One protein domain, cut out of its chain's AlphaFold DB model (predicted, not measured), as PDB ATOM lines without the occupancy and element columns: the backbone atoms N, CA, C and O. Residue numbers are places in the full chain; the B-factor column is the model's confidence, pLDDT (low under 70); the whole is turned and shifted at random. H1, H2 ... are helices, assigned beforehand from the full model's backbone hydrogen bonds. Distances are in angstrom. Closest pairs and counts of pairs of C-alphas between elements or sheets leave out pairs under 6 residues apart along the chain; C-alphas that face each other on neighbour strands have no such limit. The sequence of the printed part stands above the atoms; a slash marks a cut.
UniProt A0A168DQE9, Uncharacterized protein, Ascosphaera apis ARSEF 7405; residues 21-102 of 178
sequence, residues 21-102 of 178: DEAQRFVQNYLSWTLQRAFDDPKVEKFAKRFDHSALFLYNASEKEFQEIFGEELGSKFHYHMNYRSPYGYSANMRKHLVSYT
ATOM      1  N   ASP A  21      34.761 -35.439  40.953       86.25
ATOM      2  CA  ASP A  21      35.050 -36.121  39.685       86.25
ATOM      3  C   ASP A  21      35.738 -37.474  39.922       86.25
ATOM      4  O   ASP A  21      35.419 -38.471  39.273       86.25
ATOM      5  N   GLU A  22      36.652 -37.539  40.894       85.50
ATOM      6  CA  GLU A  22      37.284 -38.795  41.315       85.50
ATOM      7  C   GLU A  22      36.267 -39.747  41.952       85.50
ATOM      8  O   GLU A  22      36.274 -40.939  41.648       85.50
ATOM      9  N   ALA A  23      35.347 -39.233  42.775       85.25
ATOM     10  CA  ALA A  23      34.274 -40.027  43.373       85.25
ATOM     11  C   ALA A  23      33.326 -40.595  42.316       85.25
ATOM     12  O   ALA A  23      32.967 -41.772  42.367       85.25
ATOM     13  N   GLN A  24      32.989 -39.793  41.310       86.50
ATOM     14  CA  GLN A  24      32.166 -40.220  40.191       86.50
ATOM     15  C   GLN A  24      32.860 -41.304  39.354       86.50
ATOM     16  O   GLN A  24      32.239 -42.316  39.029       86.50
ATOM     17  N   ARG A  25      34.160 -41.147  39.066       85.19
ATOM     18  CA  ARG A  25      34.964 -42.172  38.376       85.19
ATOM     19  C   ARG A  25      35.074 -43.460  39.184       85.19
ATOM     20  O   ARG A  25      34.968 -44.543  38.613       85.19
ATOM     21  N   PHE A  26      35.241 -43.362  40.502       86.56
ATOM     22  CA  PHE A  26      35.253 -44.521  41.391       86.56
ATOM     23  C   PHE A  26      33.921 -45.280  41.337       86.56
ATOM     24  O   PHE A  26      33.911 -46.497  41.154       86.56
ATOM     25  N   VAL A  27      32.790 -44.571  41.417       87.38
ATOM     26  CA  VAL A  27      31.451 -45.166  41.276       87.38
ATOM     27  C   VAL A  27      31.284 -45.812  39.898       87.38
ATOM     28  O   VAL A  27      30.788 -46.933  39.804       87.38
ATOM     29  N   GLN A  28      31.740 -45.154  38.832       86.75
ATOM     30  CA  GLN A  28      31.685 -45.689  37.472       86.75
ATOM     31  C   GLN A  28      32.491 -46.991  37.333       86.75
ATOM     32  O   GLN A  28      31.977 -47.972  36.794       86.75
ATOM     33  N   ASN A  29      33.706 -47.032  37.887       85.44
ATOM     34  CA  ASN A  29      34.550 -48.229  37.948       85.44
ATOM     35  C   ASN A  29      33.914 -49.349  38.782       85.44
ATOM     36  O   ASN A  29      33.963 -50.522  38.411       85.44
ATOM     37  N   TYR A  30      33.290 -49.007  39.910       85.00
ATOM     38  CA  TYR A  30      32.589 -49.987  40.731       85.00
ATOM     39  C   TYR A  30      31.406 -50.606  39.980       85.00
ATOM     40  O   TYR A  30      31.201 -51.822  40.015       85.00
ATOM     41  N   LEU A  31      30.620 -49.777  39.292       84.44
ATOM     42  CA  LEU A  31      29.448 -50.212  38.542       84.44
ATOM     43  C   LEU A  31      29.829 -51.031  37.309       84.44
ATOM     44  O   LEU A  31      29.186 -52.050  37.057       84.44
ATOM     45  N   SER A  32      30.872 -50.637  36.571       83.56
ATOM     46  CA  SER A  32      31.372 -51.411  35.429       83.56
ATOM     47  C   SER A  32      31.811 -52.809  35.868       83.56
ATOM     48  O   SER A  32      31.394 -53.802  35.268       83.56
ATOM     49  N   TRP A  33      32.542 -52.906  36.982       81.81
ATOM     50  CA  TRP A  33      32.961 -54.183  37.552       81.81
ATOM     51  C   TRP A  33      31.772 -55.017  38.045       81.81
ATOM     52  O   TRP A  33      31.643 -56.189  37.693       81.81
ATOM     53  N   THR A  34      30.870 -54.414  38.823       81.00
ATOM     54  CA  THR A  34      29.743 -55.129  39.445       81.00
ATOM     55  C   THR A  34      28.758 -55.658  38.409       81.00
ATOM     56  O   THR A  34      28.233 -56.758  38.565       81.00
ATOM     57  N   LEU A  35      28.514 -54.888  37.349       80.19
ATOM     58  CA  LEU A  35      27.608 -55.264  36.267       80.19
ATOM     59  C   LEU A  35      28.296 -56.080  35.164       80.19
ATOM     60  O   LEU A  35      27.611 -56.471  34.221       80.19
ATOM     61  N   GLN A  36      29.613 -56.308  35.261       80.25
ATOM     62  CA  GLN A  36      30.437 -56.935  34.217       80.25
ATOM     63  C   GLN A  36      30.244 -56.263  32.846       80.25
ATOM     64  O   GLN A  36      30.112 -56.917  31.811       80.25
ATOM     65  N   ARG A  37      30.181 -54.929  32.852       77.06
ATOM     66  CA  ARG A  37      29.976 -54.080  31.670       77.06
ATOM     67  C   ARG A  37      31.220 -53.248  31.398       77.06
ATOM     68  O   ARG A  37      32.018 -52.996  32.296       77.06
ATOM     69  N   ALA A  38      31.361 -52.791  30.157       72.88
ATOM     70  CA  ALA A  38      32.398 -51.828  29.810       72.88
ATOM     71  C   ALA A  38      32.237 -50.538  30.634       72.88
ATOM     72  O   ALA A  38      31.120 -50.130  30.956       72.88
ATOM     73  N   PHE A  39      33.358 -49.889  30.952       73.25
ATOM     74  CA  PHE A  39      33.376 -48.603  31.658       73.25
ATOM     75  C   PHE A  39      32.575 -47.519  30.915       73.25
ATOM     76  O   PHE A  39      31.856 -46.743  31.545       73.25
ATOM     77  N   ASP A  40      32.628 -47.550  29.580       74.25
ATOM     78  CA  ASP A  40      31.930 -46.628  28.676       74.25
ATOM     79  C   ASP A  40      30.497 -47.077  28.326       74.25
ATOM     80  O   ASP A  40      29.875 -46.532  27.413       74.25
ATOM     81  N   ASP A  41      29.945 -48.095  29.005       76.88
ATOM     82  CA  ASP A  41      28.557 -48.498  28.770       76.88
ATOM     83  C   ASP A  41      27.625 -47.322  29.137       76.88
ATOM     84  O   ASP A  41      27.665 -46.831  30.273       76.88
ATOM     85  N   PRO A  42      26.726 -46.890  28.232       75.38
ATOM     86  CA  PRO A  42      25.819 -45.771  28.481       75.38
ATOM     87  C   PRO A  42      24.916 -45.984  29.702       75.38
ATOM     88  O   PRO A  42      24.399 -45.018  30.265       75.38
ATOM     89  N   LYS A  43      24.684 -47.230  30.135       73.56
ATOM     90  CA  LYS A  43      23.981 -47.503  31.393       73.56
ATOM     91  C   LYS A  43      24.850 -47.157  32.599       73.56
ATOM     92  O   LYS A  43      24.358 -46.495  33.505       73.56
ATOM     93  N   VAL A  44      26.120 -47.559  32.594       76.56
ATOM     94  CA  VAL A  44      27.082 -47.280  33.671       76.56
ATOM     95  C   VAL A  44      27.320 -45.774  33.791       76.56
ATOM     96  O   VAL A  44      27.225 -45.227  34.888       76.56
ATOM     97  N   GLU A  45      27.495 -45.081  32.666       78.69
ATOM     98  CA  GLU A  45      27.656 -43.626  32.631       78.69
ATOM     99  C   GLU A  45      26.415 -42.893  33.177       78.69
ATOM    100  O   GLU A  45      26.537 -41.944  33.950       78.69
ATOM    101  N   LYS A  46      25.201 -43.360  32.845       78.19
ATOM    102  CA  LYS A  46      23.953 -42.800  33.393       78.19
ATOM    103  C   LYS A  46      23.858 -42.953  34.907       78.19
ATOM    104  O   LYS A  46      23.408 -42.021  35.566       78.19
ATOM    105  N   PHE A  47      24.250 -44.100  35.457       72.94
ATOM    106  CA  PHE A  47      24.238 -44.316  36.905       72.94
ATOM    107  C   PHE A  47      25.328 -43.509  37.612       72.94
ATOM    108  O   PHE A  47      25.049 -42.888  38.632       72.94
ATOM    109  N   ALA A  48      26.530 -43.432  37.039       75.81
ATOM    110  CA  ALA A  48      27.598 -42.592  37.568       75.81
ATOM    111  C   ALA A  48      27.218 -41.102  37.540       75.81
ATOM    112  O   ALA A  48      27.483 -40.388  38.494       75.81
ATOM    113  N   LYS A  49      26.522 -40.625  36.500       78.75
ATOM    114  CA  LYS A  49      25.995 -39.246  36.426       78.75
ATOM    115  C   LYS A  49      24.914 -38.921  37.457       78.75
ATOM    116  O   LYS A  49      24.716 -37.750  37.752       78.75
ATOM    117  N   ARG A  50      24.213 -39.921  38.003       75.38
ATOM    118  CA  ARG A  50      23.281 -39.705  39.128       75.38
ATOM    119  C   ARG A  50      24.021 -39.454  40.435       75.38
ATOM    120  O   ARG A  50      23.458 -38.854  41.344       75.38
ATOM    121  N   PHE A  51      25.262 -39.922  40.529       79.06
ATOM    122  CA  PHE A  51      26.108 -39.678  41.676       79.06
ATOM    123  C   PHE A  51      26.765 -38.300  41.548       79.06
ATOM    124  O   PHE A  51      27.799 -38.144  40.904       79.06
ATOM    125  N   ASP A  52      26.148 -37.299  42.173       77.94
ATOM    126  CA  ASP A  52      26.599 -35.904  42.125       77.94
ATOM    127  C   ASP A  52      27.255 -35.441  43.445       77.94
ATOM    128  O   ASP A  52      27.320 -34.247  43.752       77.94
ATOM    129  N   HIS A  53      27.746 -36.390  44.247       77.81
ATOM    130  CA  HIS A  53      28.207 -36.155  45.616       77.81
ATOM    131  C   HIS A  53      29.731 -36.261  45.776       77.81
ATOM    132  O   HIS A  53      30.449 -36.757  44.912       77.81
ATOM    133  N   SER A  54      30.243 -35.767  46.906       79.50
ATOM    134  CA  SER A  54      31.667 -35.858  47.250       79.50
ATOM    135  C   SER A  54      32.066 -37.270  47.689       79.50
ATOM    136  O   SER A  54      31.227 -38.067  48.108       79.50
ATOM    137  N   ALA A  55      33.369 -37.571  47.684       80.75
ATOM    138  CA  ALA A  55      33.880 -38.839  48.213       80.75
ATOM    139  C   ALA A  55      33.513 -39.059  49.693       80.75
ATOM    140  O   ALA A  55      33.310 -40.190  50.123       80.75
ATOM    141  N   LEU A  56      33.349 -37.981  50.469       77.94
ATOM    142  CA  LEU A  56      32.885 -38.047  51.856       77.94
ATOM    143  C   LEU A  56      31.469 -38.636  51.974       77.94
ATOM    144  O   LEU A  56      31.173 -39.350  52.932       77.94
ATOM    145  N   PHE A  57      30.594 -38.351  51.006       81.69
ATOM    146  CA  PHE A  57      29.241 -38.900  50.981       81.69
ATOM    147  C   PHE A  57      29.271 -40.423  50.850       81.69
ATOM    148  O   PHE A  57      28.503 -41.094  51.525       81.69
ATOM    149  N   LEU A  58      30.216 -40.985  50.088       82.38
ATOM    150  CA  LEU A  58      30.325 -42.434  49.900       82.38
ATOM    151  C   LEU A  58      30.493 -43.222  51.212       82.38
ATOM    152  O   LEU A  58      30.100 -44.382  51.287       82.38
ATOM    153  N   TYR A  59      31.074 -42.589  52.233       79.50
ATOM    154  CA  TYR A  59      31.356 -43.204  53.533       79.50
ATOM    155  C   TYR A  59      30.353 -42.841  54.630       79.50
ATOM    156  O   TYR A  59      30.313 -43.499  55.666       79.50
ATOM    157  N   ASN A  60      29.563 -41.785  54.429       78.38
ATOM    158  CA  ASN A  60      28.579 -41.319  55.409       78.38
ATOM    159  C   ASN A  60      27.135 -41.609  54.991       78.38
ATOM    160  O   ASN A  60      26.247 -41.544  55.841       78.38
ATOM    161  N   ALA A  61      26.901 -41.900  53.713       81.19
ATOM    162  CA  ALA A  61      25.581 -42.202  53.202       81.19
ATOM    163  C   ALA A  61      25.056 -43.521  53.775       81.19
ATOM    164  O   ALA A  61      25.770 -44.515  53.942       81.19
ATOM    165  N   SER A  62      23.771 -43.495  54.086       82.75
ATOM    166  CA  SER A  62      22.985 -44.632  54.515       82.75
ATOM    167  C   SER A  62      22.716 -45.590  53.360       82.75
ATOM    168  O   SER A  62      22.738 -45.228  52.185       82.75
ATOM    169  N   GLU A  63      22.392 -46.832  53.708       84.12
ATOM    170  CA  GLU A  63      21.971 -47.836  52.733       84.12
ATOM    171  C   GLU A  63      20.809 -47.341  51.862       84.12
ATOM    172  O   GLU A  63      20.847 -47.500  50.646       84.12
ATOM    173  N   LYS A  64      19.826 -46.661  52.467       82.12
ATOM    174  CA  LYS A  64      18.655 -46.125  51.762       82.12
ATOM    175  C   LYS A  64      19.027 -45.094  50.699       82.12
ATOM    176  O   LYS A  64      18.517 -45.164  49.589       82.12
ATOM    177  N   GLU A  65      19.953 -44.187  51.003       81.81
ATOM    178  CA  GLU A  65      20.419 -43.188  50.031       81.81
ATOM    179  C   GLU A  65      21.081 -43.861  48.821       81.81
ATOM    180  O   GLU A  65      20.861 -43.461  47.680       81.81
ATOM    181  N   PHE A  66      21.829 -44.944  49.031       83.25
ATOM    182  CA  PHE A  66      22.385 -45.708  47.915       83.25
ATOM    183  C   PHE A  66      21.338 -46.506  47.141       83.25
ATOM    184  O   PHE A  66      21.458 -46.628  45.918       83.25
ATOM    185  N   GLN A  67      20.314 -47.027  47.816       87.00
ATOM    186  CA  GLN A  67      19.189 -47.701  47.168       87.00
ATOM    187  C   GLN A  67      18.391 -46.743  46.277       87.00
ATOM    188  O   GLN A  67      17.983 -47.127  45.184       87.00
ATOM    189  N   GLU A  68      18.223 -45.486  46.685       83.56
ATOM    190  CA  GLU A  68      17.557 -44.461  45.873       83.56
ATOM    191  C   GLU A  68      18.353 -44.117  44.602       83.56
ATOM    192  O   GLU A  68      17.773 -43.933  43.529       83.56
ATOM    193  N   ILE A  69      19.688 -44.079  44.687       80.50
ATOM    194  CA  ILE A  69      20.553 -43.705  43.557       80.50
ATOM    195  C   ILE A  69      20.719 -44.867  42.562       80.50
ATOM    196  O   ILE A  69      20.601 -44.679  41.342       80.50
ATOM    197  N   PHE A  70      21.010 -46.067  43.073       81.81
ATOM    198  CA  PHE A  70      21.439 -47.218  42.270       81.81
ATOM    199  C   PHE A  70      20.389 -48.333  42.158       81.81
ATOM    200  O   PHE A  70      20.552 -49.232  41.332       81.81
ATOM    201  N   GLY A  71      19.303 -48.265  42.928       83.38
ATOM    202  CA  GLY A  71      18.322 -49.339  43.085       83.38
ATOM    203  C   GLY A  71      18.623 -50.225  44.294       83.38
ATOM    204  O   GLY A  71      19.730 -50.211  44.826       83.38
ATOM    205  N   GLU A  72      17.636 -51.011  44.721       80.00
ATOM    206  CA  GLU A  72      17.661 -51.753  45.988       80.00
ATOM    207  C   GLU A  72      18.872 -52.698  46.121       80.00
ATOM    208  O   GLU A  72      19.708 -52.523  47.006       80.00
ATOM    209  N   GLU A  73      19.049 -53.636  45.186       83.00
ATOM    210  CA  GLU A  73      20.135 -54.627  45.254       83.00
ATOM    211  C   GLU A  73      21.534 -54.012  45.078       83.00
ATOM    212  O   GLU A  73      22.475 -54.343  45.806       83.00
ATOM    213  N   LEU A  74      21.685 -53.107  44.105       83.19
ATOM    214  CA  LEU A  74      22.965 -52.459  43.805       83.19
ATOM    215  C   LEU A  74      23.365 -51.479  44.906       83.19
ATOM    216  O   LEU A  74      24.536 -51.432  45.280       83.19
ATOM    217  N   GLY A  75      22.401 -50.739  45.450       84.06
ATOM    218  CA  GLY A  75      22.599 -49.803  46.547       84.06
ATOM    219  C   GLY A  75      23.029 -50.505  47.830       84.06
ATOM    220  O   GLY A  75      24.042 -50.124  48.416       84.06
ATOM    221  N   SER A  76      22.345 -51.588  48.218       82.25
ATOM    222  CA  SER A  76      22.731 -52.397  49.384       82.25
ATOM    223  C   SER A  76      24.123 -53.008  49.231       82.25
ATOM    224  O   SER A  76      24.940 -52.952  50.156       82.25
ATOM    225  N   LYS A  77      24.446 -53.542  48.046       84.38
ATOM    226  CA  LYS A  77      25.771 -54.114  47.773       84.38
ATOM    227  C   LYS A  77      26.867 -53.047  47.789       84.38
ATOM    228  O   LYS A  77      27.934 -53.281  48.360       84.38
ATOM    229  N   PHE A  78      26.604 -51.874  47.217       85.50
ATOM    230  CA  PHE A  78      27.542 -50.757  47.223       85.50
ATOM    231  C   PHE A  78      27.783 -50.227  48.638       85.50
ATOM    232  O   PHE A  78      28.933 -50.113  49.056       85.50
ATOM    233  N   HIS A  79      26.717 -50.019  49.417       84.56
ATOM    234  CA  HIS A  79      26.795 -49.634  50.826       84.56
ATOM    235  C   HIS A  79      27.630 -50.631  51.642       84.56
ATOM    236  O   HIS A  79      28.528 -50.234  52.388       84.56
ATOM    237  N   TYR A  80      27.388 -51.935  51.461       83.19
ATOM    238  CA  TYR A  80      28.169 -52.975  52.128       83.19
ATOM    239  C   TYR A  80      29.660 -52.885  51.772       83.19
ATOM    240  O   TYR A  80      30.521 -52.923  52.651       83.19
ATOM    241  N   HIS A  81      29.979 -52.714  50.488       81.19
ATOM    242  CA  HIS A  81      31.359 -52.573  50.028       81.19
ATOM    243  C   HIS A  81      32.042 -51.320  50.593       81.19
ATOM    244  O   HIS A  81      33.174 -51.414  51.074       81.19
ATOM    245  N   MET A  82      31.361 -50.175  50.592       81.38
ATOM    246  CA  MET A  82      31.925 -48.922  51.096       81.38
ATOM    247  C   MET A  82      32.137 -48.937  52.609       81.38
ATOM    248  O   MET A  82      33.155 -48.431  53.068       81.38
ATOM    249  N   ASN A  83      31.242 -49.557  53.383       78.00
ATOM    250  CA  ASN A  83      31.313 -49.505  54.845       78.00
ATOM    251  C   ASN A  83      32.065 -50.670  55.495       78.00
ATOM    252  O   ASN A  83      32.693 -50.471  56.534       78.00
ATOM    253  N   TYR A  84      32.044 -51.865  54.899       75.31
ATOM    254  CA  TYR A  84      32.660 -53.057  55.498       75.31
ATOM    255  C   TYR A  84      33.931 -53.526  54.791       75.31
ATOM    256  O   TYR A  84      34.724 -54.238  55.403       75.31
ATOM    257  N   ARG A  85      34.145 -53.143  53.524       77.44
ATOM    258  CA  ARG A  85      35.306 -53.590  52.736       77.44
ATOM    259  C   ARG A  85      36.329 -52.482  52.475       77.44
ATOM    260  O   ARG A  85      37.502 -52.797  52.296       77.44
ATOM    261  N   SER A  86      35.913 -51.215  52.488       74.50
ATOM    262  CA  SER A  86      36.843 -50.088  52.389       74.50
ATOM    263  C   SER A  86      37.653 -49.910  53.679       74.50
ATOM    264  O   SER A  86      37.068 -49.928  54.768       74.50
ATOM    265  N   PRO A  87      38.966 -49.618  53.592       71.81
ATOM    266  CA  PRO A  87      39.771 -49.215  54.745       71.81
ATOM    267  C   PRO A  87      39.252 -47.922  55.397       71.81
ATOM    268  O   PRO A  87      39.493 -47.686  56.579       71.81
ATOM    269  N   TYR A  88      38.502 -47.100  54.656       69.38
ATOM    270  CA  TYR A  88      37.912 -45.860  55.159       69.38
ATOM    271  C   TYR A  88      36.510 -46.062  55.762       69.38
ATOM    272  O   TYR A  88      36.110 -45.285  56.630       69.38
ATOM    273  N   GLY A  89      35.795 -47.132  55.390       60.72
ATOM    274  CA  GLY A  89      34.450 -47.451  55.895       60.72
ATOM    275  C   GLY A  89      34.419 -47.820  57.381       60.72
ATOM    276  O   GLY A  89      33.545 -47.384  58.133       60.72
ATOM    277  N   TYR A  90      35.456 -48.518  57.856       51.59
ATOM    278  CA  TYR A  90      35.605 -48.874  59.273       51.59
ATOM    279  C   TYR A  90      35.820 -47.648  60.186       51.59
ATOM    280  O   TYR A  90      35.534 -47.696  61.385       51.59
ATOM    281  N   SER A  91      36.262 -46.512  59.628       47.97
ATOM    282  CA  SER A  91      36.483 -45.270  60.384       47.97
ATOM    283  C   SER A  91      35.189 -44.499  60.693       47.97
ATOM    284  O   SER A  91      35.105 -43.814  61.716       47.97
ATOM    285  N   ALA A  92      34.142 -44.654  59.872       47.41
ATOM    286  CA  ALA A  92      32.841 -44.020  60.099       47.41
ATOM    287  C   ALA A  92      32.076 -44.691  61.258       47.41
ATOM    288  O   ALA A  92      31.496 -44.003  62.101       47.41
ATOM    289  N   ASN A  93      32.172 -46.020  61.392       44.97
ATOM    290  CA  ASN A  93      31.641 -46.752  62.551       44.97
ATOM    291  C   ASN A  93      32.498 -46.587  63.819       44.97
ATOM    292  O   ASN A  93      31.960 -46.610  64.929       44.97
ATOM    293  N   MET A  94      33.800 -46.309  63.688       46.25
ATOM    294  CA  MET A  94      34.639 -45.923  64.826       46.25
ATOM    295  C   MET A  94      34.220 -44.594  65.461       46.25
ATOM    296  O   MET A  94      34.509 -44.415  66.632       46.25
ATOM    297  N   ARG A  95      33.472 -43.686  64.808       49.28
ATOM    298  CA  ARG A  95      32.928 -42.500  65.515       49.28
ATOM    299  C   ARG A  95      31.874 -42.862  66.562       49.28
ATOM    300  O   ARG A  95      31.768 -42.173  67.571       49.28
ATOM    301  N   LYS A  96      31.138 -43.963  66.377       47.91
ATOM    302  CA  LYS A  96      30.190 -44.466  67.387       47.91
ATOM    303  C   LYS A  96      30.917 -45.139  68.558       47.91
ATOM    304  O   LYS A  96      30.461 -45.034  69.696       47.91
ATOM    305  N   HIS A  97      32.077 -45.752  68.298       38.94
ATOM    306  CA  HIS A  97      32.917 -46.376  69.326       38.94
ATOM    307  C   HIS A  97      33.916 -45.420  69.999       38.94
ATOM    308  O   HIS A  97      34.186 -45.575  71.183       38.94
ATOM    309  N   LEU A  98      34.400 -44.372  69.327       43.75
ATOM    310  CA  LEU A  98      35.221 -43.334  69.955       43.75
ATOM    311  C   LEU A  98      34.402 -42.576  70.996       43.75
ATOM    312  O   LEU A  98      34.869 -42.425  72.111       43.75
ATOM    313  N   VAL A  99      33.153 -42.210  70.695       42.94
ATOM    314  CA  VAL A  99      32.287 -41.513  71.664       42.94
ATOM    315  C   VAL A  99      31.933 -42.394  72.873       42.94
ATOM    316  O   VAL A  99      31.683 -41.866  73.952       42.94
ATOM    317  N   SER A 100      31.962 -43.726  72.743       42.06
ATOM    318  CA  SER A 100      31.690 -44.643  73.864       42.06
ATOM    319  C   SER A 100      32.937 -45.075  74.649       42.06
ATOM    320  O   SER A 100      32.798 -45.460  75.808       42.06
ATOM    321  N   TYR A 101      34.148 -44.930  74.096       37.47
ATOM    322  CA  TYR A 101      35.409 -45.137  74.827       37.47
ATOM    323  C   TYR A 101      36.054 -43.836  75.345       37.47
ATOM    324  O   TYR A 101      36.885 -43.893  76.251       37.47
ATOM    325  N   THR A 102      35.658 -42.654  74.857       43.97
ATOM    326  CA  THR A 102      36.168 -41.362  75.361       43.97
ATOM    327  C   THR A 102      35.450 -40.852  76.607       43.97
ATOM    328  O   THR A 102      35.868 -39.844  77.165       43.97
TER     329      THR A 102
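Overview. This is residues 21 to 102 of the 178 residues of an uncharacterized protein of Ascosphaera apis ARSEF 7405 (UniProt A0A168DQE9). Five short helices, H1 to H5, cross one another in a compact body, and the last helix, H6, leads away from it, with residues 94 to 102 sticking out as an arm. In the body H1 and H2 form a helical hairpin at the end away from H6, H4 and H5 fold back on each other as a V, and the short H3 lies near the place where H6 leaves. The printed part has 82 residues with six named helices, H1 to H6 in chain order, and no named strand; its class is all helix, with mostly crossed packing. The whole is only just compact, close to loose, with a radius of gyration of the C-alphas of 13.6 A, and it spans 48 by 24 by 19 A, the arm adding to the length.

Along the chain. H1, residues 21 to 34, begins with C-alpha 21 at (35.050, -36.121, 39.685) and is 19.7 A long. H2 is residues 42 to 50, 12.5 A. H3 is residues 55 to 60 and H4 residues 63 to 70. H5, residues 72 to 85, is 19.0 A long and begins with C-alpha 72 at (17.661, -51.753, 45.988). H6, residues 89 to 101, is 19.1 A long and ends with C-alpha 101 at (35.409, -45.137, 74.827).

Arrangement. H3 and H5 are the hub, touching three helices each. They only just touch each other, with 3 pairs of C-alphas within 8 A, the closest being Tyr 59 and Met 82 at 6.2 A, and stand about perpendicular at 86 degrees. H5 touches H4 at a steep tilt of 57 degrees, opposite ways; their closest C-alphas, of Gln 67 and Gly 75, are 4.1 A apart. H3 only just touches H1, with 3 pairs; the closest C-alphas are those of Ala 23 and Ala 55, 5.0 A. H1 touches H2 in a hairpin at a steep tilt of 44 degrees, with the C-alphas of Gln 28 and Ala 48 closest at 5.1 A. H2 only just touches H4, with 3 pairs, closest at the C-alphas of Arg 50 and Ile 69, 6.6 A. H1 and H5 are near each other. H6 touches H5 only at the corner, with the C-alphas of Asn 83 and Gly 89 closest at 3.9 A. H6 is apart from H1, H2 and H4. Every O i to N i+4 pair is within hydrogen-bond range in H1, H2, H4 and H5, against 1 of 2 in H3 and 6 of 9 in H6.

Size, cuts and confidence. The two C-alphas farthest apart are those of Pro 42 and Thr 102, 48.2 A. Without the residues that stand free, the body spans 34 by 24 by 19 A. The printed part has no cut and no long link. The mean pLDDT of the printed part is 74.7, and residues 88 to 102 are under 70.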